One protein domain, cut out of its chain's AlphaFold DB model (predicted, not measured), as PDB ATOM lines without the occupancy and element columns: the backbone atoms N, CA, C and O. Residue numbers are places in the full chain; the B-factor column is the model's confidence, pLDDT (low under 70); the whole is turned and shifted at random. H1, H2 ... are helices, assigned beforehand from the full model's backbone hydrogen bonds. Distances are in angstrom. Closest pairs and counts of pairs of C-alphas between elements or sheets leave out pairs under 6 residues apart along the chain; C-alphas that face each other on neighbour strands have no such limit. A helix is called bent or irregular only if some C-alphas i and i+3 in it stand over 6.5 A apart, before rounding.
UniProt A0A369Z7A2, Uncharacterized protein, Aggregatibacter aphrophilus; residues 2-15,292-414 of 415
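What this domain is: This is residues 2 to 15 and 292 to 414 of the 415 residues of an uncharacterized protein of Aggregatibacter aphrophilus (UniProt A0A369Z7A2). A long kinked helix, H6, crosses H5 at the side of a cluster of smaller helices, H2 to H5, and runs on out of it; at its far end H7 folds back to make a V, and residues 407 to 414 at the tip of that arm stick out. The small helix H1 sits at the other end of the long axis, near H3. The printed part has 137 residues, with seven named helices in the order H1 to H7 and no named strand; the class is all helix. It is only just compact, close to loose, with a radius of gyration of the C-alphas of 17.0 A, and an elongated outline of 54 by 28 by 25 A.

Where its parts are: H6 is residues 371 to 393, 30.5 A long, from C-alpha 371 at (194.337, 189.725, 159.663) to C-alpha 393 at (197.238, 166.090, 178.773). It has a kink of 50 degrees near residue 380 and is irregular, but only just: C-alphas 376 and 379 are 7.0 A apart. H5 is residues 349 to 362, 20.1 A, and H7 residues 399 to 412, 20.2 A, ending at C-alpha 412 at (215.041, 173.848, 169.260). H2 is residues 300 to 312, 18.3 A. H3 is residues 320 to 328, H4 residues 337 to 344 and H1 residues 2 to 7, beginning at C-alpha 2 at (175.574, 201.389, 155.489).

How they stand to each other: H6 touches H5, opposite ways at a steep tilt of 45 degrees; the closest C-alphas, of Phe 355 and Tyr 381, are 6.0 A apart, and the two form a helical hairpin. H6 and H7, also a helical hairpin, only just touch, with 3 pairs of C-alphas within 8 A, the closest those of Ile 393 and Lys 399 at 5.7 A. Their shallow tilt is 33 degrees, only just short of steep, opposite ways. With residues 349 to 353 alone, H5 touches residues 301 to 305 of H2; the closest C-alphas are those of Leu 301 and Pro 349, 6.3 A. H2 touches H3 about perpendicular at 87 degrees, Ile 306 to Asp 320 being the closest C-alphas at 6.6 A. The packing of the helices is mostly crossed. H4 is close to but not clearly touching H5, with the C-alphas of Leu 341 and Val 352 closest at 7.2 A. H1 is close to but not clearly touching H3, with C-alphas Leu 5 and Ser 326 closest at 7.7 A. H5 and H7 are apart. Each O i to N i+4 pair is within hydrogen-bond range in H2, H3, H4, H5 and H7, against 16 of 19 in H6 and 0 of 2 in H1, where 1 of 3 O i to N i+3 pairs is.

The domain as a whole: The two farthest C-alphas, of Asn 2 and Glu 397, are 55.7 A apart. Residues 16 to 291 are cut out, and C-alphas 15 and 292 stand 20.6 A apart across the cut. Of the links that are printed whole, none is long. Confidence is under 70 at residues 2 to 7, 314 to 316, 331 to 334 and 413 to 414.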
ATOM      1  N   ASN A   2     174.818 200.214 154.977       49.97
ATOM      2  CA  ASN A   2     175.574 201.389 155.489       49.97
ATOM      3  C   ASN A   2     175.367 201.779 156.975       49.97
ATOM      4  O   ASN A   2     176.159 202.555 157.505       49.97
ATOM      5  N   GLN A   3     174.342 201.271 157.670       47.00
ATOM      6  CA  GLN A   3     174.138 201.562 159.103       47.00
ATOM      7  C   GLN A   3     174.924 200.631 160.042       47.00
ATOM      8  O   GLN A   3     175.379 201.097 161.084       47.00
ATOM      9  N   LEU A   4     175.151 199.365 159.655       52.09
ATOM     10  CA  LEU A   4     175.942 198.401 160.434       52.09
ATOM     11  C   LEU A   4     177.360 198.919 160.679       52.09
ATOM     12  O   LEU A   4     177.781 199.050 161.820       52.09
ATOM     13  N   LEU A   5     178.077 199.293 159.616       54.81
ATOM     14  CA  LEU A   5     179.494 199.662 159.697       54.81
ATOM     15  C   LEU A   5     179.760 200.936 160.516       54.81
ATOM     16  O   LEU A   5     180.821 201.060 161.130       54.81
ATOM     17  N   ASN A   6     178.810 201.876 160.562       63.12
ATOM     18  CA  ASN A   6     179.033 203.155 161.238       63.12
ATOM     19  C   ASN A   6     179.011 203.018 162.769       63.12
ATOM     20  O   ASN A   6     179.878 203.585 163.441       63.12
ATOM     21  N   ASN A   7     178.116 202.192 163.321       68.31
ATOM     22  CA  ASN A   7     177.941 202.058 164.773       68.31
ATOM     23  C   ASN A   7     178.477 200.747 165.361       68.31
ATOM     24  O   ASN A   7     178.670 200.677 166.566       68.31
ATOM     25  N   PHE A   8     178.784 199.751 164.529       80.31
ATOM     26  CA  PHE A   8     179.388 198.492 164.957       80.31
ATOM     27  C   PHE A   8     180.764 198.691 165.577       80.31
ATOM     28  O   PHE A   8     181.561 199.447 165.039       80.31
ATOM     29  N   SER A   9     181.124 197.955 166.613       88.69
ATOM     30  CA  SER A   9     182.526 197.694 166.914       88.69
ATOM     31  C   SER A   9     182.700 196.287 167.452       88.69
ATOM     32  O   SER A   9     181.787 195.704 168.029       88.69
ATOM     33  N   VAL A  10     183.885 195.720 167.253       91.38
ATOM     34  CA  VAL A  10     184.199 194.349 167.657       91.38
ATOM     35  C   VAL A  10     183.954 194.128 169.159       91.38
ATOM     36  O   VAL A  10     183.539 193.033 169.538       91.38
ATOM     37  N   LYS A  11     184.108 195.153 170.012       92.19
ATOM     38  CA  LYS A  11     183.755 195.091 171.448       92.19
ATOM     39  C   LYS A  11     182.269 194.849 171.746       92.19
ATOM     40  O   LYS A  11     181.962 194.442 172.858       92.19
ATOM     41  N   ASP A  12     181.371 195.131 170.804       89.88
ATOM     42  CA  ASP A  12     179.920 195.019 171.011       89.88
ATOM     43  C   ASP A  12     179.423 193.578 170.798       89.88
ATOM     44  O   ASP A  12     178.252 193.281 171.024       89.88
ATOM     45  N   ILE A  13     180.302 192.669 170.357       91.62
ATOM     46  CA  ILE A  13     179.981 191.251 170.208       91.62
ATOM     47  C   ILE A  13     180.125 190.537 171.559       91.62
ATOM     48  O   ILE A  13     181.202 190.499 172.155       91.62
ATOM     49  N   ASP A  14     179.058 189.880 171.989       92.88
ATOM     50  CA  ASP A  14     179.025 188.962 173.116       92.88
ATOM     51  C   ASP A  14     179.287 187.526 172.635       92.88
ATOM     52  O   ASP A  14     178.398 186.793 172.194       92.88
ATOM     53  N   PHE A  15     180.546 187.094 172.730       93.75
ATOM     54  CA  PHE A  15     180.900 185.697 172.470       93.75
ATOM     55  C   PHE A  15     180.557 184.753 173.633       93.75
ATOM     56  O   PHE A  15     180.761 183.541 173.509       93.75
ATOM     57  N   ASP A 292     185.623 170.247 160.718       89.81
ATOM     58  CA  ASP A 292     185.123 170.369 159.361       89.81
ATOM     59  C   ASP A 292     186.247 170.949 158.490       89.81
ATOM     60  O   ASP A 292     187.071 171.728 158.979       89.81
ATOM     61  N   TYR A 293     186.311 170.539 157.225       86.00
ATOM     62  CA  TYR A 293     187.327 171.003 156.276       86.00
ATOM     63  C   TYR A 293     186.925 172.297 155.564       86.00
ATOM     64  O   TYR A 293     187.786 172.952 154.975       86.00
ATOM     65  N   ALA A 294     185.643 172.673 155.604       88.44
ATOM     66  CA  ALA A 294     185.170 173.929 155.046       88.44
ATOM     67  C   ALA A 294     185.878 175.109 155.730       88.44
ATOM     68  O   ALA A 294     185.974 175.169 156.957       88.44
ATOM     69  N   LYS A 295     186.366 176.065 154.935       85.75
ATOM     70  CA  LYS A 295     187.027 177.294 155.415       85.75
ATOM     71  C   LYS A 295     186.211 178.551 155.087       85.75
ATOM     72  O   LYS A 295     186.765 179.618 154.833       85.75
ATOM     73  N   ASP A 296     184.895 178.400 155.070       88.50
ATOM     74  CA  ASP A 296     183.916 179.418 154.698       88.50
ATOM     75  C   ASP A 296     182.762 179.473 155.721       88.50
ATOM     76  O   ASP A 296     182.832 178.882 156.805       88.50
ATOM     77  N   ILE A 297     181.690 180.184 155.369       90.56
ATOM     78  CA  ILE A 297     180.461 180.307 156.162       90.56
ATOM     79  C   ILE A 297     179.789 178.959 156.487       90.56
ATOM     80  O   ILE A 297     179.048 178.853 157.465       90.56
ATOM     81  N   ASN A 298     180.048 177.901 155.712       91.44
ATOM     82  CA  ASN A 298     179.433 176.596 155.933       91.44
ATOM     83  C   ASN A 298     180.037 175.850 157.123       91.44
ATOM     84  O   ASN A 298     179.373 174.964 157.670       91.44
ATOM     85  N   ASN A 299     181.245 176.226 157.553       93.38
ATOM     86  CA  ASN A 299     181.904 175.609 158.694       93.38
ATOM     87  C   ASN A 299     181.062 175.792 159.981       93.38
ATOM     88  O   ASN A 299     180.709 176.923 160.332       93.38
ATOM     89  N   PRO A 300     180.771 174.719 160.745       94.69
ATOM     90  CA  PRO A 300     179.937 174.798 161.945       94.69
ATOM     91  C   PRO A 300     180.441 175.770 163.017       94.69
ATOM     92  O   PRO A 300     179.631 176.386 163.708       94.69
ATOM     93  N   LEU A 301     181.762 175.925 163.171       95.31
ATOM     94  CA  LEU A 301     182.333 176.895 164.111       95.31
ATOM     95  C   LEU A 301     182.030 178.321 163.667       95.31
ATOM     96  O   LEU A 301     181.727 179.167 164.500       95.31
ATOM     97  N   ILE A 302     182.068 178.579 162.364       94.94
ATOM     98  CA  ILE A 302     181.773 179.899 161.812       94.94
ATOM     99  C   ILE A 302     180.290 180.217 161.949       94.94
ATOM    100  O   ILE A 302     179.958 181.311 162.394       94.94
ATOM    101  N   LYS A 303     179.408 179.238 161.720       95.31
ATOM    102  CA  LYS A 303     177.977 179.372 162.029       95.31
ATOM    103  C   LYS A 303     177.729 179.679 163.505       95.31
ATOM    104  O   LYS A 303     176.931 180.557 163.807       95.31
ATOM    105  N   LEU A 304     178.453 179.032 164.424       96.00
ATOM    106  CA  LEU A 304     178.378 179.352 165.853       96.00
ATOM    107  C   LEU A 304     178.818 180.796 166.147       96.00
ATOM    108  O   LEU A 304     178.188 181.472 166.959       96.00
ATOM    109  N   ILE A 305     179.887 181.276 165.505       95.31
ATOM    110  CA  ILE A 305     180.371 182.652 165.679       95.31
ATOM    111  C   ILE A 305     179.361 183.660 165.126       95.31
ATOM    112  O   ILE A 305     179.024 184.611 165.828       95.31
ATOM    113  N   ILE A 306     178.838 183.434 163.919       94.38
ATOM    114  CA  ILE A 306     177.783 184.266 163.323       94.38
ATOM    115  C   ILE A 306     176.556 184.277 164.230       94.38
ATOM    116  O   ILE A 306     176.073 185.351 164.569       94.38
ATOM    117  N   HIS A 307     176.101 183.114 164.703       94.62
ATOM    118  CA  HIS A 307     174.983 183.004 165.642       94.62
ATOM    119  C   HIS A 307     175.200 183.881 166.878       94.62
ATOM    120  O   HIS A 307     174.359 184.719 167.195       94.62
ATOM    121  N   LYS A 308     176.359 183.770 167.536       94.19
ATOM    122  CA  LYS A 308     176.684 184.608 168.701       94.19
ATOM    123  C   LYS A 308     176.692 186.098 168.356       94.19
ATOM    124  O   LYS A 308     176.079 186.871 169.087       94.19
ATOM    125  N   ILE A 309     177.281 186.500 167.224       92.25
ATOM    126  CA  ILE A 309     177.237 187.894 166.744       92.25
ATOM    127  C   ILE A 309     175.784 188.363 166.611       92.25
ATOM    128  O   ILE A 309     175.417 189.379 167.194       92.25
ATOM    129  N   LYS A 310     174.932 187.591 165.930       90.81
ATOM    130  CA  LYS A 310     173.522 187.936 165.689       90.81
ATOM    131  C   LYS A 310     172.718 188.155 166.967       90.81
ATOM    132  O   LYS A 310     171.855 189.030 167.009       90.81
ATOM    133  N   TYR A 311     173.020 187.392 168.012       90.25
ATOM    134  CA  TYR A 311     172.349 187.483 169.310       90.25
ATOM    135  C   TYR A 311     173.060 188.392 170.326       90.25
ATOM    136  O   TYR A 311     172.589 188.521 171.455       90.25
ATOM    137  N   SER A 312     174.150 189.059 169.931       85.81
ATOM    138  CA  SER A 312     174.872 190.011 170.786       85.81
ATOM    139  C   SER A 312     174.210 191.387 170.843       85.81
ATOM    140  O   SER A 312     174.239 192.045 171.878       85.81
ATOM    141  N   THR A 313     173.626 191.852 169.733       74.75
ATOM    142  CA  THR A 313     172.957 193.161 169.672       74.75
ATOM    143  C   THR A 313     171.791 193.149 168.691       74.75
ATOM    144  O   THR A 313     171.739 192.344 167.761       74.75
ATOM    145  N   GLU A 314     170.870 194.099 168.852       68.75
ATOM    146  CA  GLU A 314     169.735 194.275 167.939       68.75
ATOM    147  C   GLU A 314     170.153 194.694 166.521       68.75
ATOM    148  O   GLU A 314     169.376 194.522 165.581       68.75
ATOM    149  N   TYR A 315     171.383 195.193 166.349       65.44
ATOM    150  CA  TYR A 315     171.917 195.629 165.061       65.44
ATOM    151  C   TYR A 315     172.263 194.464 164.120       65.44
ATOM    152  O   TYR A 315     172.434 194.696 162.929       65.44
ATOM    153  N   TYR A 316     172.349 193.223 164.613       67.75
ATOM    154  CA  TYR A 316     172.848 192.065 163.855       67.75
ATOM    155  C   TYR A 316     171.759 191.084 163.417       67.75
ATOM    156  O   TYR A 316     171.975 189.874 163.374       67.75
ATOM    157  N   ARG A 317     170.569 191.574 163.074       71.56
ATOM    158  CA  ARG A 317     169.490 190.714 162.547       71.56
ATOM    159  C   ARG A 317     169.555 190.487 161.034       71.56
ATOM    160  O   ARG A 317     168.581 190.036 160.441       71.56
ATOM    161  N   GLU A 318     170.694 190.784 160.429       81.38
ATOM    162  CA  GLU A 318     170.941 190.584 159.004       81.38
ATOM    163  C   GLU A 318     171.076 189.086 158.645       81.38
ATOM    164  O   GLU A 318     171.245 188.235 159.537       81.38
ATOM    165  N   PRO A 319     170.985 188.736 157.351       89.06
ATOM    166  CA  PRO A 319     171.358 187.418 156.836       89.06
ATOM    167  C   PRO A 319     172.774 186.995 157.252       89.06
ATOM    168  O   PRO A 319     173.652 187.832 157.469       89.06
ATOM    169  N   ASP A 320     173.004 185.686 157.365       90.69
ATOM    170  CA  ASP A 320     174.283 185.148 157.846       90.69
ATOM    171  C   ASP A 320     175.445 185.541 156.920       90.69
ATOM    172  O   ASP A 320     176.532 185.855 157.403       90.69
ATOM    173  N   GLU A 321     175.202 185.590 155.609       90.81
ATOM    174  CA  GLU A 321     176.154 186.012 154.579       90.81
ATOM    175  C   GLU A 321     176.572 187.475 154.759       90.81
ATOM    176  O   GLU A 321     177.759 187.789 154.720       90.81
ATOM    177  N   ASP A 322     175.617 188.361 155.046       88.38
ATOM    178  CA  ASP A 322     175.892 189.784 155.250       88.38
ATOM    179  C   ASP A 322     176.710 190.016 156.528       88.38
ATOM    180  O   ASP A 322     177.650 190.819 156.550       88.38
ATOM    181  N   VAL A 323     176.388 189.290 157.606       89.06
ATOM    182  CA  VAL A 323     177.166 189.311 158.857       89.06
ATOM    183  C   VAL A 323     178.576 188.773 158.611       89.06
ATOM    184  O   VAL A 323     179.556 189.372 159.062       89.06
ATOM    185  N   PHE A 324     178.689 187.669 157.873       90.31
ATOM    186  CA  PHE A 324     179.965 187.072 157.511       90.31
ATOM    187  C   PHE A 324     180.825 188.052 156.714       90.31
ATOM    188  O   PHE A 324     181.916 188.386 157.168       90.31
ATOM    189  N   ASP A 325     180.340 188.580 155.593       88.25
ATOM    190  CA  ASP A 325     181.126 189.443 154.707       88.25
ATOM    191  C   ASP A 325     181.534 190.760 155.379       88.25
ATOM    192  O   ASP A 325     182.667 191.229 155.214       88.25
ATOM    193  N   SER A 326     180.644 191.345 156.185       86.44
ATOM    194  CA  SER A 326     180.906 192.627 156.848       86.44
ATOM    195  C   SER A 326     181.890 192.526 158.019       86.44
ATOM    196  O   SER A 326     182.705 193.437 158.198       86.44
ATOM    197  N   ILE A 327     181.854 191.438 158.800       89.00
ATOM    198  CA  ILE A 327     182.611 191.316 160.061       89.00
ATOM    199  C   ILE A 327     183.782 190.328 159.960       89.00
ATOM    200  O   ILE A 327     184.825 190.561 160.578       89.00
ATOM    201  N   LEU A 328     183.633 189.240 159.200       89.25
ATOM    202  CA  LEU A 328     184.569 188.103 159.124       89.25
ATOM    203  C   LEU A 328     185.154 187.866 157.718       89.25
ATOM    204  O   LEU A 328     186.062 187.043 157.572       89.25
ATOM    205  N   GLY A 329     184.626 188.555 156.704       79.31
ATOM    206  CA  GLY A 329     184.908 188.339 155.289       79.31
ATOM    207  C   GLY A 329     186.349 188.638 154.873       79.31
ATOM    208  O   GLY A 329     187.171 189.143 155.643       79.31
ATOM    209  N   GLN A 330     186.668 188.312 153.620       73.88
ATOM    210  CA  GLN A 330     188.030 188.426 153.093       73.88
ATOM    211  C   GLN A 330     188.560 189.870 153.093       73.88
ATOM    212  O   GLN A 330     187.841 190.858 152.897       73.88
ATOM    213  N   GLU A 331     189.872 190.000 153.300       69.25
ATOM    214  CA  GLU A 331     190.570 191.249 153.018       69.25
ATOM    215  C   GLU A 331     190.806 191.390 151.507       69.25
ATOM    216  O   GLU A 331     190.923 190.404 150.784       69.25
ATOM    217  N   SER A 332     190.952 192.625 151.020       62.91
ATOM    218  CA  SER A 332     191.241 192.911 149.605       62.91
ATOM    219  C   SER A 332     192.555 192.294 149.097       62.91
ATOM    220  O   SER A 332     192.812 192.293 147.900       62.91
ATOM    221  N   SER A 333     193.395 191.782 150.001       60.75
ATOM    222  CA  SER A 333     194.625 191.039 149.718       60.75
ATOM    223  C   SER A 333     194.388 189.593 149.256       60.75
ATOM    224  O   SER A 333     195.354 188.923 148.901       60.75
ATOM    225  N   GLY A 334     193.141 189.102 149.277       68.19
ATOM    226  CA  GLY A 334     192.784 187.715 148.953       68.19
ATOM    227  C   GLY A 334     193.027 186.723 150.096       68.19
ATOM    228  O   GLY A 334     192.724 185.542 149.960       68.19
ATOM    229  N   GLU A 335     193.554 187.178 151.237       72.38
ATOM    230  CA  GLU A 335     193.689 186.342 152.429       72.38
ATOM    231  C   GLU A 335     192.377 186.305 153.234       72.38
ATOM    232  O   GLU A 335     191.750 187.336 153.494       72.38
ATOM    233  N   SER A 336     191.990 185.108 153.689       86.81
ATOM    234  CA  SER A 336     190.810 184.893 154.532       86.81
ATOM    235  C   SER A 336     191.168 184.915 156.023       86.81
ATOM    236  O   SER A 336     192.043 184.175 156.486       86.81
ATOM    237  N   PHE A 337     190.471 185.758 156.798       90.94
ATOM    238  CA  PHE A 337     190.586 185.777 158.260       90.94
ATOM    239  C   PHE A 337     190.168 184.428 158.857       90.94
ATOM    240  O   PHE A 337     190.873 183.887 159.707       90.94
ATOM    241  N   ILE A 338     189.072 183.861 158.352       92.00
ATOM    242  CA  ILE A 338     188.511 182.584 158.796       92.00
ATOM    243  C   ILE A 338     189.477 181.428 158.581       92.00
ATOM    244  O   ILE A 338     189.703 180.646 159.501       92.00
ATOM    245  N   GLU A 339     190.097 181.346 157.405       90.94
ATOM    246  CA  GLU A 339     191.090 180.310 157.124       90.94
ATOM    247  C   GLU A 339     192.237 180.362 158.136       90.94
ATOM    248  O   GLU A 339     192.567 179.357 158.764       90.94
ATOM    249  N   ARG A 340     192.797 181.554 158.368       91.44
ATOM    250  CA  ARG A 340     193.887 181.720 159.334       91.44
ATOM    251  C   ARG A 340     193.442 181.444 160.774       91.44
ATOM    252  O   ARG A 340     194.244 180.927 161.547       91.44
ATOM    253  N   LEU A 341     192.213 181.797 161.146       93.38
ATOM    254  CA  LEU A 341     191.651 181.520 162.470       93.38
ATOM    255  C   LEU A 341     191.516 180.011 162.703       93.38
ATOM    256  O   LEU A 341     191.957 179.500 163.732       93.38
ATOM    257  N   LEU A 342     190.958 179.286 161.733       92.19
ATOM    258  CA  LEU A 342     190.788 177.836 161.807       92.19
ATOM    259  C   LEU A 342     192.141 177.109 161.795       92.19
ATOM    260  O   LEU A 342     192.357 176.240 162.631       92.19
ATOM    261  N   ASP A 343     193.094 177.528 160.957       91.19
ATOM    262  CA  ASP A 343     194.440 176.928 160.889       91.19
ATOM    263  C   ASP A 343     195.281 177.156 162.163       91.19
ATOM    264  O   ASP A 343     196.296 176.490 162.385       91.19
ATOM    265  N   ARG A 344     194.907 178.136 162.997       89.94
ATOM    266  CA  ARG A 344     195.619 178.495 164.239       89.94
ATOM    267  C   ARG A 344     194.898 178.065 165.511       89.94
ATOM    268  O   ARG A 344     195.475 178.188 166.591       89.94
ATOM    269  N   THR A 345     193.678 177.558 165.399       91.94
ATOM    270  CA  THR A 345     192.890 177.038 166.520       91.94
ATOM    271  C   THR A 345     192.752 175.522 166.392       91.94
ATOM    272  O   THR A 345     192.994 174.942 165.340       91.94
ATOM    273  N   PHE A 346     192.384 174.831 167.470       88.56
ATOM    274  CA  PHE A 346     192.245 173.366 167.460       88.56
ATOM    275  C   PHE A 346     190.910 172.868 166.884       88.56
ATOM    276  O   PHE A 346     190.556 171.697 167.061       88.56
ATOM    277  N   GLY A 347     190.172 173.741 166.186       88.50
ATOM    278  CA  GLY A 347     188.868 173.418 165.613       88.50
ATOM    279  C   GLY A 347     187.816 173.124 166.683       88.50
ATOM    280  O   GLY A 347     187.031 172.187 166.539       88.50
ATOM    281  N   ARG A 348     187.820 173.880 167.789       93.56
ATOM    282  CA  ARG A 348     186.849 173.750 168.886       93.56
ATOM    283  C   ARG A 348     186.283 175.126 169.262       93.56
ATOM    284  O   ARG A 348     187.029 176.105 169.203       93.56
ATOM    285  N   PRO A 349     185.015 175.220 169.708       95.62
ATOM    286  CA  PRO A 349     184.389 176.496 170.050       95.62
ATOM    287  C   PRO A 349     185.181 177.312 171.069       95.62
ATOM    288  O   PRO A 349     185.393 178.498 170.844       95.62
ATOM    289  N   ARG A 350     185.675 176.686 172.149       95.56
ATOM    290  CA  ARG A 350     186.441 177.395 173.191       95.56
ATOM    291  C   ARG A 350     187.684 178.083 172.626       95.56
ATOM    292  O   ARG A 350     187.942 179.230 172.969       95.56
ATOM    293  N   ASP A 351     188.426 177.393 171.763       95.69
ATOM    294  CA  ASP A 351     189.676 177.897 171.187       95.69
ATOM    295  C   ASP A 351     189.413 179.104 170.277       95.69
ATOM    296  O   ASP A 351     190.066 180.141 170.394       95.69
ATOM    297  N   VAL A 352     188.401 178.989 169.409       95.94
ATOM    298  CA  VAL A 352     187.987 180.064 168.495       95.94
ATOM    299  C   VAL A 352     187.456 181.268 169.274       95.94
ATOM    300  O   VAL A 352     187.897 182.391 169.035       95.94
ATOM    301  N   ILE A 353     186.562 181.045 170.243       96.75
ATOM    302  CA  ILE A 353     186.005 182.105 171.093       96.75
ATOM    303  C   ILE A 353     187.122 182.814 171.855       96.75
ATOM    304  O   ILE A 353     187.177 184.041 171.844       96.75
ATOM    305  N   GLN A 354     188.043 182.075 172.476       97.38
ATOM    306  CA  GLN A 354     189.128 182.694 173.227       97.38
ATOM    307  C   GLN A 354     190.027 183.546 172.333       97.38
ATOM    308  O   GLN A 354     190.429 184.642 172.728       97.38
ATOM    309  N   PHE A 355     190.334 183.070 171.123       97.50
ATOM    310  CA  PHE A 355     191.093 183.858 170.164       97.50
ATOM    311  C   PHE A 355     190.387 185.190 169.864       97.50
ATOM    312  O   PHE A 355     191.010 186.254 169.917       97.50
ATOM    313  N   LEU A 356     189.086 185.139 169.571       96.75
ATOM    314  CA  LEU A 356     188.292 186.324 169.245       96.75
ATOM    315  C   LEU A 356     188.148 187.272 170.441       96.75
ATOM    316  O   LEU A 356     188.248 188.480 170.253       96.75
ATOM    317  N   LYS A 357     188.026 186.759 171.671       97.19
ATOM    318  CA  LYS A 357     188.034 187.584 172.892       97.19
ATOM    319  C   LYS A 357     189.373 188.296 173.092       97.19
ATOM    320  O   LYS A 357     189.400 189.494 173.349       97.19
ATOM    321  N   ILE A 358     190.496 187.611 172.870       97.69
ATOM    322  CA  ILE A 358     191.826 188.247 172.890       97.69
ATOM    323  C   ILE A 358     191.927 189.348 171.826       97.69
ATOM    324  O   ILE A 358     192.538 190.392 172.060       97.69
ATOM    325  N   TYR A 359     191.348 189.123 170.644       97.56
ATOM    326  CA  TYR A 359     191.266 190.151 169.614       97.56
ATOM    327  C   TYR A 359     190.443 191.351 170.089       97.56
ATOM    328  O   TYR A 359     190.927 192.476 169.990       97.56
ATOM    329  N   GLN A 360     189.245 191.117 170.630       96.19
ATOM    330  CA  GLN A 360     188.357 192.156 171.162       96.19
ATOM    331  C   GLN A 360     189.032 193.020 172.222       96.19
ATOM    332  O   GLN A 360     188.921 194.240 172.176       96.19
ATOM    333  N   GLU A 361     189.763 192.400 173.147       96.88
ATOM    334  CA  GLU A 361     190.491 193.106 174.203       96.88
ATOM    335  C   GLU A 361     191.569 194.044 173.639       96.88
ATOM    336  O   GLU A 361     191.761 195.147 174.147       96.88
ATOM    337  N   ASN A 362     192.272 193.619 172.585       97.25
ATOM    338  CA  ASN A 362     193.382 194.380 172.005       97.25
ATOM    339  C   ASN A 362     192.930 195.414 170.958       97.25
ATOM    340  O   ASN A 362     193.606 196.426 170.773       97.25
ATOM    341  N   TYR A 363     191.821 195.153 170.260       96.62
ATOM    342  CA  TYR A 363     191.310 195.967 169.149       96.62
ATOM    343  C   TYR A 363     189.791 196.199 169.256       96.62
ATOM    344  O   TYR A 363     189.039 195.868 168.337       96.62
ATOM    345  N   PRO A 364     189.306 196.786 170.364       95.44
ATOM    346  CA  PRO A 364     187.874 196.876 170.646       95.44
ATOM    347  C   PRO A 364     187.104 197.745 169.644       95.44
ATOM    348  O   PRO A 364     185.928 197.499 169.395       95.44
ATOM    349  N   LEU A 365     187.752 198.768 169.079       94.06
ATOM    350  CA  LEU A 365     187.127 199.752 168.189       94.06
ATOM    351  C   LEU A 365     187.110 199.331 166.715       94.06
ATOM    352  O   LEU A 365     186.543 200.053 165.891       94.06
ATOM    353  N   ASP A 366     187.730 198.199 166.372       93.25
ATOM    354  CA  ASP A 366     187.750 197.725 164.994       93.25
ATOM    355  C   ASP A 366     186.324 197.453 164.506       93.25
ATOM    356  O   ASP A 366     185.476 196.932 165.231       93.25
ATOM    357  N   LYS A 367     186.059 197.820 163.250       89.81
ATOM    358  CA  LYS A 367     184.747 197.644 162.613       89.81
ATOM    359  C   LYS A 367     184.554 196.259 161.983       89.81
ATOM    360  O   LYS A 367     183.494 195.976 161.443       89.81
ATOM    361  N   ARG A 368     185.586 195.419 162.006       90.62
ATOM    362  CA  ARG A 368     185.589 194.025 161.543       90.62
ATOM    363  C   ARG A 368     186.864 193.341 162.020       90.62
ATOM    364  O   ARG A 368     187.809 194.028 162.408       90.62
ATOM    365  N   PHE A 369     186.939 192.021 161.932       92.75
ATOM    366  CA  PHE A 369     188.169 191.305 162.254       92.75
ATOM    367  C   PHE A 369     189.184 191.398 161.104       92.75
ATOM    368  O   PHE A 369     188.925 191.018 159.968       92.75
ATOM    369  N   LEU A 370     190.365 191.926 161.420       92.94
ATOM    370  CA  LEU A 370     191.475 192.175 160.493       92.94
ATOM    371  C   LEU A 370     192.650 191.219 160.728       92.94
ATOM    372  O   LEU A 370     193.147 191.083 161.853       92.94
ATOM    373  N   ILE A 371     193.199 190.656 159.653       92.38
ATOM    374  CA  ILE A 371     194.337 189.725 159.663       92.38
ATOM    375  C   ILE A 371     195.591 190.383 160.243       92.38
ATOM    376  O   ILE A 371     196.345 189.761 161.000       92.38
ATOM    377  N   LYS A 372     195.824 191.660 159.920       92.38
ATOM    378  CA  LYS A 372     196.959 192.431 160.457       92.38
ATOM    379  C   LYS A 372     196.964 192.457 161.988       92.38
ATOM    380  O   LYS A 372     198.020 192.300 162.601       92.38
ATOM    381  N   ASN A 373     195.797 192.646 162.594       94.69
ATOM    382  CA  ASN A 373     195.638 192.740 164.044       94.69
ATOM    383  C   ASN A 373     195.604 191.350 164.694       94.69
ATOM    384  O   ASN A 373     196.227 191.142 165.733       94.69
ATOM    385  N   MET A 374     195.033 190.358 164.008       94.25
ATOM    386  CA  MET A 374     195.069 188.949 164.406       94.25
ATOM    387  C   MET A 374     196.502 188.443 164.615       94.25
ATOM    388  O   MET A 374     196.788 187.809 165.630       94.25
ATOM    389  N   LYS A 375     197.429 188.784 163.706       93.44
ATOM    390  CA  LYS A 375     198.850 188.407 163.825       93.44
ATOM    391  C   LYS A 375     199.492 188.899 165.126       93.44
ATOM    392  O   LYS A 375     200.371 188.234 165.668       93.44
ATOM    393  N   LYS A 376     199.038 190.036 165.655       96.31
ATOM    394  CA  LYS A 376     199.531 190.603 166.918       96.31
ATOM    395  C   LYS A 376     198.938 189.906 168.151       96.31
ATOM    396  O   LYS A 376     199.552 189.941 169.211       96.31
ATOM    397  N   CYS A 377     197.799 189.223 168.015       97.06
ATOM    398  CA  CYS A 377     197.174 188.439 169.087       97.06
ATOM    399  C   CYS A 377     197.828 187.066 169.303       97.06
ATOM    400  O   CYS A 377     197.631 186.455 170.354       97.06
ATOM    401  N   TYR A 378     198.625 186.583 168.343       95.19
ATOM    402  CA  TYR A 378     199.181 185.228 168.372       95.19
ATOM    403  C   TYR A 378     199.974 184.911 169.631       95.19
ATOM    404  O   TYR A 378     199.849 183.801 170.139       95.19
ATOM    405  N   LYS A 379     200.768 185.854 170.152       94.50
ATOM    406  CA  LYS A 379     201.577 185.607 171.350       94.50
ATOM    407  C   LYS A 379     200.690 185.295 172.560       94.50
ATOM    408  O   LYS A 379     200.810 184.217 173.130       94.50
ATOM    409  N   LYS A 380     199.752 186.195 172.876       96.50
ATOM    410  CA  LYS A 380     198.827 186.049 174.012       96.50
ATOM    411  C   LYS A 380     197.947 184.804 173.870       96.50
ATOM    412  O   LYS A 380     197.770 184.065 174.833       96.50
ATOM    413  N   TYR A 381     197.442 184.535 172.664       96.88
ATOM    414  CA  TYR A 381     196.675 183.316 172.407       96.88
ATOM    415  C   TYR A 381     197.524 182.054 172.594       96.88
ATOM    416  O   TYR A 381     197.072 181.120 173.243       96.88
ATOM    417  N   SER A 382     198.762 182.031 172.088       94.31
ATOM    418  CA  SER A 382     199.647 180.862 172.203       94.31
ATOM    419  C   SER A 382     200.002 180.536 173.656       94.31
ATOM    420  O   SER A 382     200.099 179.363 174.000       94.31
ATOM    421  N   GLU A 383     200.178 181.552 174.507       93.94
ATOM    422  CA  GLU A 383     200.418 181.377 175.948       93.94
ATOM    423  C   GLU A 383     199.214 180.726 176.644       93.94
ATOM    424  O   GLU A 383     199.370 179.734 177.354       93.94
ATOM    425  N   TRP A 384     198.000 181.227 176.389       95.75
ATOM    426  CA  TRP A 384     196.774 180.605 176.901       95.75
ATOM    427  C   TRP A 384     196.594 179.179 176.368       95.75
ATOM    428  O   TRP A 384     196.302 178.250 177.118       95.75
ATOM    429  N   PHE A 385     196.823 178.998 175.071       94.19
ATOM    430  CA  PHE A 385     196.625 177.736 174.379       94.19
ATOM    431  C   PHE A 385     197.587 176.642 174.865       94.19
ATOM    432  O   PHE A 385     197.199 175.484 175.007       94.19
ATOM    433  N   TYR A 386     198.830 177.011 175.188       92.06
ATOM    434  CA  TYR A 386     199.787 176.111 175.832       92.06
ATOM    435  C   TYR A 386     199.256 175.572 177.167       92.06
ATOM    436  O   TYR A 386     199.338 174.368 177.418       92.06
ATOM    437  N   ASN A 387     198.659 176.436 177.993       92.44
ATOM    438  CA  ASN A 387     198.062 176.021 179.263       92.44
ATOM    439  C   ASN A 387     196.849 175.105 179.049       92.44
ATOM    440  O   ASN A 387     196.701 174.122 179.773       92.44
ATOM    441  N   GLU A 388     196.020 175.354 178.030       92.38
ATOM    442  CA  GLU A 388     194.921 174.440 177.687       92.38
ATOM    443  C   GLU A 388     195.425 173.055 177.262       92.38
ATOM    444  O   GLU A 388     194.848 172.051 177.684       92.38
ATOM    445  N   ILE A 389     196.517 172.971 176.491       90.75
ATOM    446  CA  ILE A 389     197.143 171.682 176.159       90.75
ATOM    447  C   ILE A 389     197.634 170.991 177.431       90.75
ATOM    448  O   ILE A 389     197.316 169.820 177.629       90.75
ATOM    449  N   ALA A 390     198.361 171.700 178.301       90.31
ATOM    450  CA  ALA A 390     198.859 171.149 179.563       90.31
ATOM    451  C   ALA A 390     197.713 170.594 180.436       90.31
ATOM    452  O   ALA A 390     197.798 169.485 180.965       90.31
ATOM    453  N   ASN A 391     196.600 171.326 180.505       88.50
ATOM    454  CA  ASN A 391     195.380 170.917 181.201       88.50
ATOM    455  C   ASN A 391     194.656 169.742 180.527       88.50
ATOM    456  O   ASN A 391     193.904 169.021 181.185       88.50
ATOM    457  N   GLU A 392     194.774 169.576 179.209       89.38
ATOM    458  CA  GLU A 392     194.188 168.444 178.491       89.38
ATOM    459  C   GLU A 392     195.020 167.177 178.723       89.38
ATOM    460  O   GLU A 392     194.450 166.145 179.070       89.38
ATOM    461  N   ILE A 393     196.351 167.255 178.628       90.75
ATOM    462  CA  ILE A 393     197.238 166.090 178.773       90.75
ATOM    463  C   ILE A 393     197.439 165.638 180.224       90.75
ATOM    464  O   ILE A 393     197.979 164.558 180.440       90.75
ATOM    465  N   HIS A 394     197.010 166.433 181.215       86.81
ATOM    466  CA  HIS A 394     197.201 166.132 182.638       86.81
ATOM    467  C   HIS A 394     196.723 164.724 183.027       86.81
ATOM    468  O   HIS A 394     197.370 164.053 183.823       86.81
ATOM    469  N   ILE A 395     195.614 164.280 182.433       84.25
ATOM    470  CA  ILE A 395     194.982 162.989 182.714       84.25
ATOM    471  C   ILE A 395     195.560 161.831 181.890       84.25
ATOM    472  O   ILE A 395     195.100 160.699 182.018       84.25
ATOM    473  N   LEU A 396     196.533 162.069 181.010       85.56
ATOM    474  CA  LEU A 396     197.108 161.027 180.158       85.56
ATOM    475  C   LEU A 396     198.262 160.310 180.866       85.56
ATOM    476  O   LEU A 396     199.066 160.933 181.554       85.56
ATOM    477  N   GLU A 397     198.375 158.999 180.655       83.75
ATOM    478  CA  GLU A 397     199.453 158.179 181.224       83.75
ATOM    479  C   GLU A 397     200.841 158.675 180.788       83.75
ATOM    480  O   GLU A 397     201.752 158.829 181.600       83.75
ATOM    481  N   ASN A 398     200.975 159.029 179.512       85.44
ATOM    482  CA  ASN A 398     202.210 159.502 178.895       85.44
ATOM    483  C   ASN A 398     202.427 161.022 179.029       85.44
ATOM    484  O   ASN A 398     203.190 161.610 178.260       85.44
ATOM    485  N   LYS A 399     201.786 161.679 180.007       88.69
ATOM    486  CA  LYS A 399     201.918 163.126 180.254       88.69
ATOM    487  C   LYS A 399     203.377 163.592 180.262       88.69
ATOM    488  O   LYS A 399     203.701 164.570 179.595       88.69
ATOM    489  N   LYS A 400     204.252 162.895 180.998       88.81
ATOM    490  CA  LYS A 400     205.671 163.272 181.139       88.81
ATOM    491  C   LYS A 400     206.399 163.276 179.795       88.81
ATOM    492  O   LYS A 400     207.069 164.250 179.477       88.81
ATOM    493  N   GLU A 401     206.203 162.240 178.985       92.06
ATOM    494  CA  GLU A 401     206.819 162.123 177.657       92.06
ATOM    495  C   GLU A 401     206.343 163.237 176.714       92.06
ATOM    496  O   GLU A 401     207.129 163.819 175.961       92.06
ATOM    497  N   ILE A 402     205.051 163.582 176.777       90.94
ATOM    498  CA  ILE A 402     204.488 164.689 175.998       90.94
ATOM    499  C   ILE A 402     205.093 166.023 176.456       90.94
ATOM    500  O   ILE A 402     205.505 166.829 175.619       90.94
ATOM    501  N   GLU A 403     205.184 166.264 177.766       90.12
ATOM    502  CA  GLU A 403     205.790 167.479 178.323       90.12
ATOM    503  C   GLU A 403     207.268 167.618 177.929       90.12
ATOM    504  O   GLU A 403     207.694 168.703 177.526       90.12
ATOM    505  N   GLU A 404     208.039 166.531 177.985       91.50
ATOM    506  CA  GLU A 404     209.437 166.483 177.542       91.50
ATOM    507  C   GLU A 404     209.568 166.773 176.044       91.50
ATOM    508  O   GLU A 404     210.399 167.591 175.643       91.50
ATOM    509  N   THR A 405     208.694 166.193 175.217       91.75
ATOM    510  CA  THR A 405     208.662 166.454 173.770       91.75
ATOM    511  C   THR A 405     208.381 167.927 173.476       91.75
ATOM    512  O   THR A 405     209.054 168.549 172.651       91.75
ATOM    513  N   ILE A 406     207.412 168.526 174.174       88.50
ATOM    514  CA  ILE A 406     207.087 169.946 173.998       88.50
ATOM    515  C   ILE A 406     208.262 170.831 174.439       88.50
ATOM    516  O   ILE A 406     208.587 171.797 173.742       88.50
ATOM    517  N   ARG A 407     208.933 170.501 175.552       88.31
ATOM    518  CA  ARG A 407     210.140 171.214 176.009       88.31
ATOM    519  C   ARG A 407     211.269 171.129 174.984       88.31
ATOM    520  O   ARG A 407     211.837 172.162 174.639       88.31
ATOM    521  N   ALA A 408     211.527 169.948 174.424       90.94
ATOM    522  CA  ALA A 408     212.536 169.767 173.383       90.94
ATOM    523  C   ALA A 408     212.255 170.659 172.157       90.94
ATOM    524  O   ALA A 408     213.145 171.360 171.676       90.94
ATOM    525  N   ILE A 409     210.999 170.727 171.697       88.50
ATOM    526  CA  ILE A 409     210.591 171.611 170.589       88.50
ATOM    527  C   ILE A 409     210.815 173.096 170.934       88.50
ATOM    528  O   ILE A 409     211.226 173.879 170.073       88.50
ATOM    529  N   GLN A 410     210.547 173.507 172.177       85.44
ATOM    530  CA  GLN A 410     210.782 174.884 172.629       85.44
ATOM    531  C   GLN A 410     212.272 175.247 172.639       85.44
ATOM    532  O   GLN A 410     212.630 176.368 172.273       85.44
ATOM    533  N   GLU A 411     213.141 174.313 173.026       88.56
ATOM    534  CA  GLU A 411     214.594 174.505 173.026       88.56
ATOM    535  C   GLU A 411     215.172 174.575 171.611       88.56
ATOM    536  O   GLU A 411     216.054 175.395 171.353       88.56
ATOM    537  N   MET A 412     214.627 173.800 170.667       86.19
ATOM    538  CA  MET A 412     215.041 173.848 169.260       86.19
ATOM    539  C   MET A 412     214.807 175.218 168.608       86.19
ATOM    540  O   MET A 412     215.554 175.580 167.712       86.19
ATOM    541  N   LYS A 413     213.812 175.993 169.061       69.38
ATOM    542  CA  LYS A 413     213.539 177.356 168.561       69.38
ATOM    543  C   LYS A 413     214.448 178.442 169.143       69.38
ATOM    544  O   LYS A 413     214.386 179.579 168.681       69.38
ATOM    545  N   LYS A 414     215.208 178.139 170.201       58.34
ATOM    546  CA  LYS A 414     216.158 179.083 170.822       58.34
ATOM    547  C   LYS A 414     217.545 179.046 170.166       58.34
ATOM    548  O   LYS A 414     218.385 179.867 170.524       58.34
TER     549      LYS A 414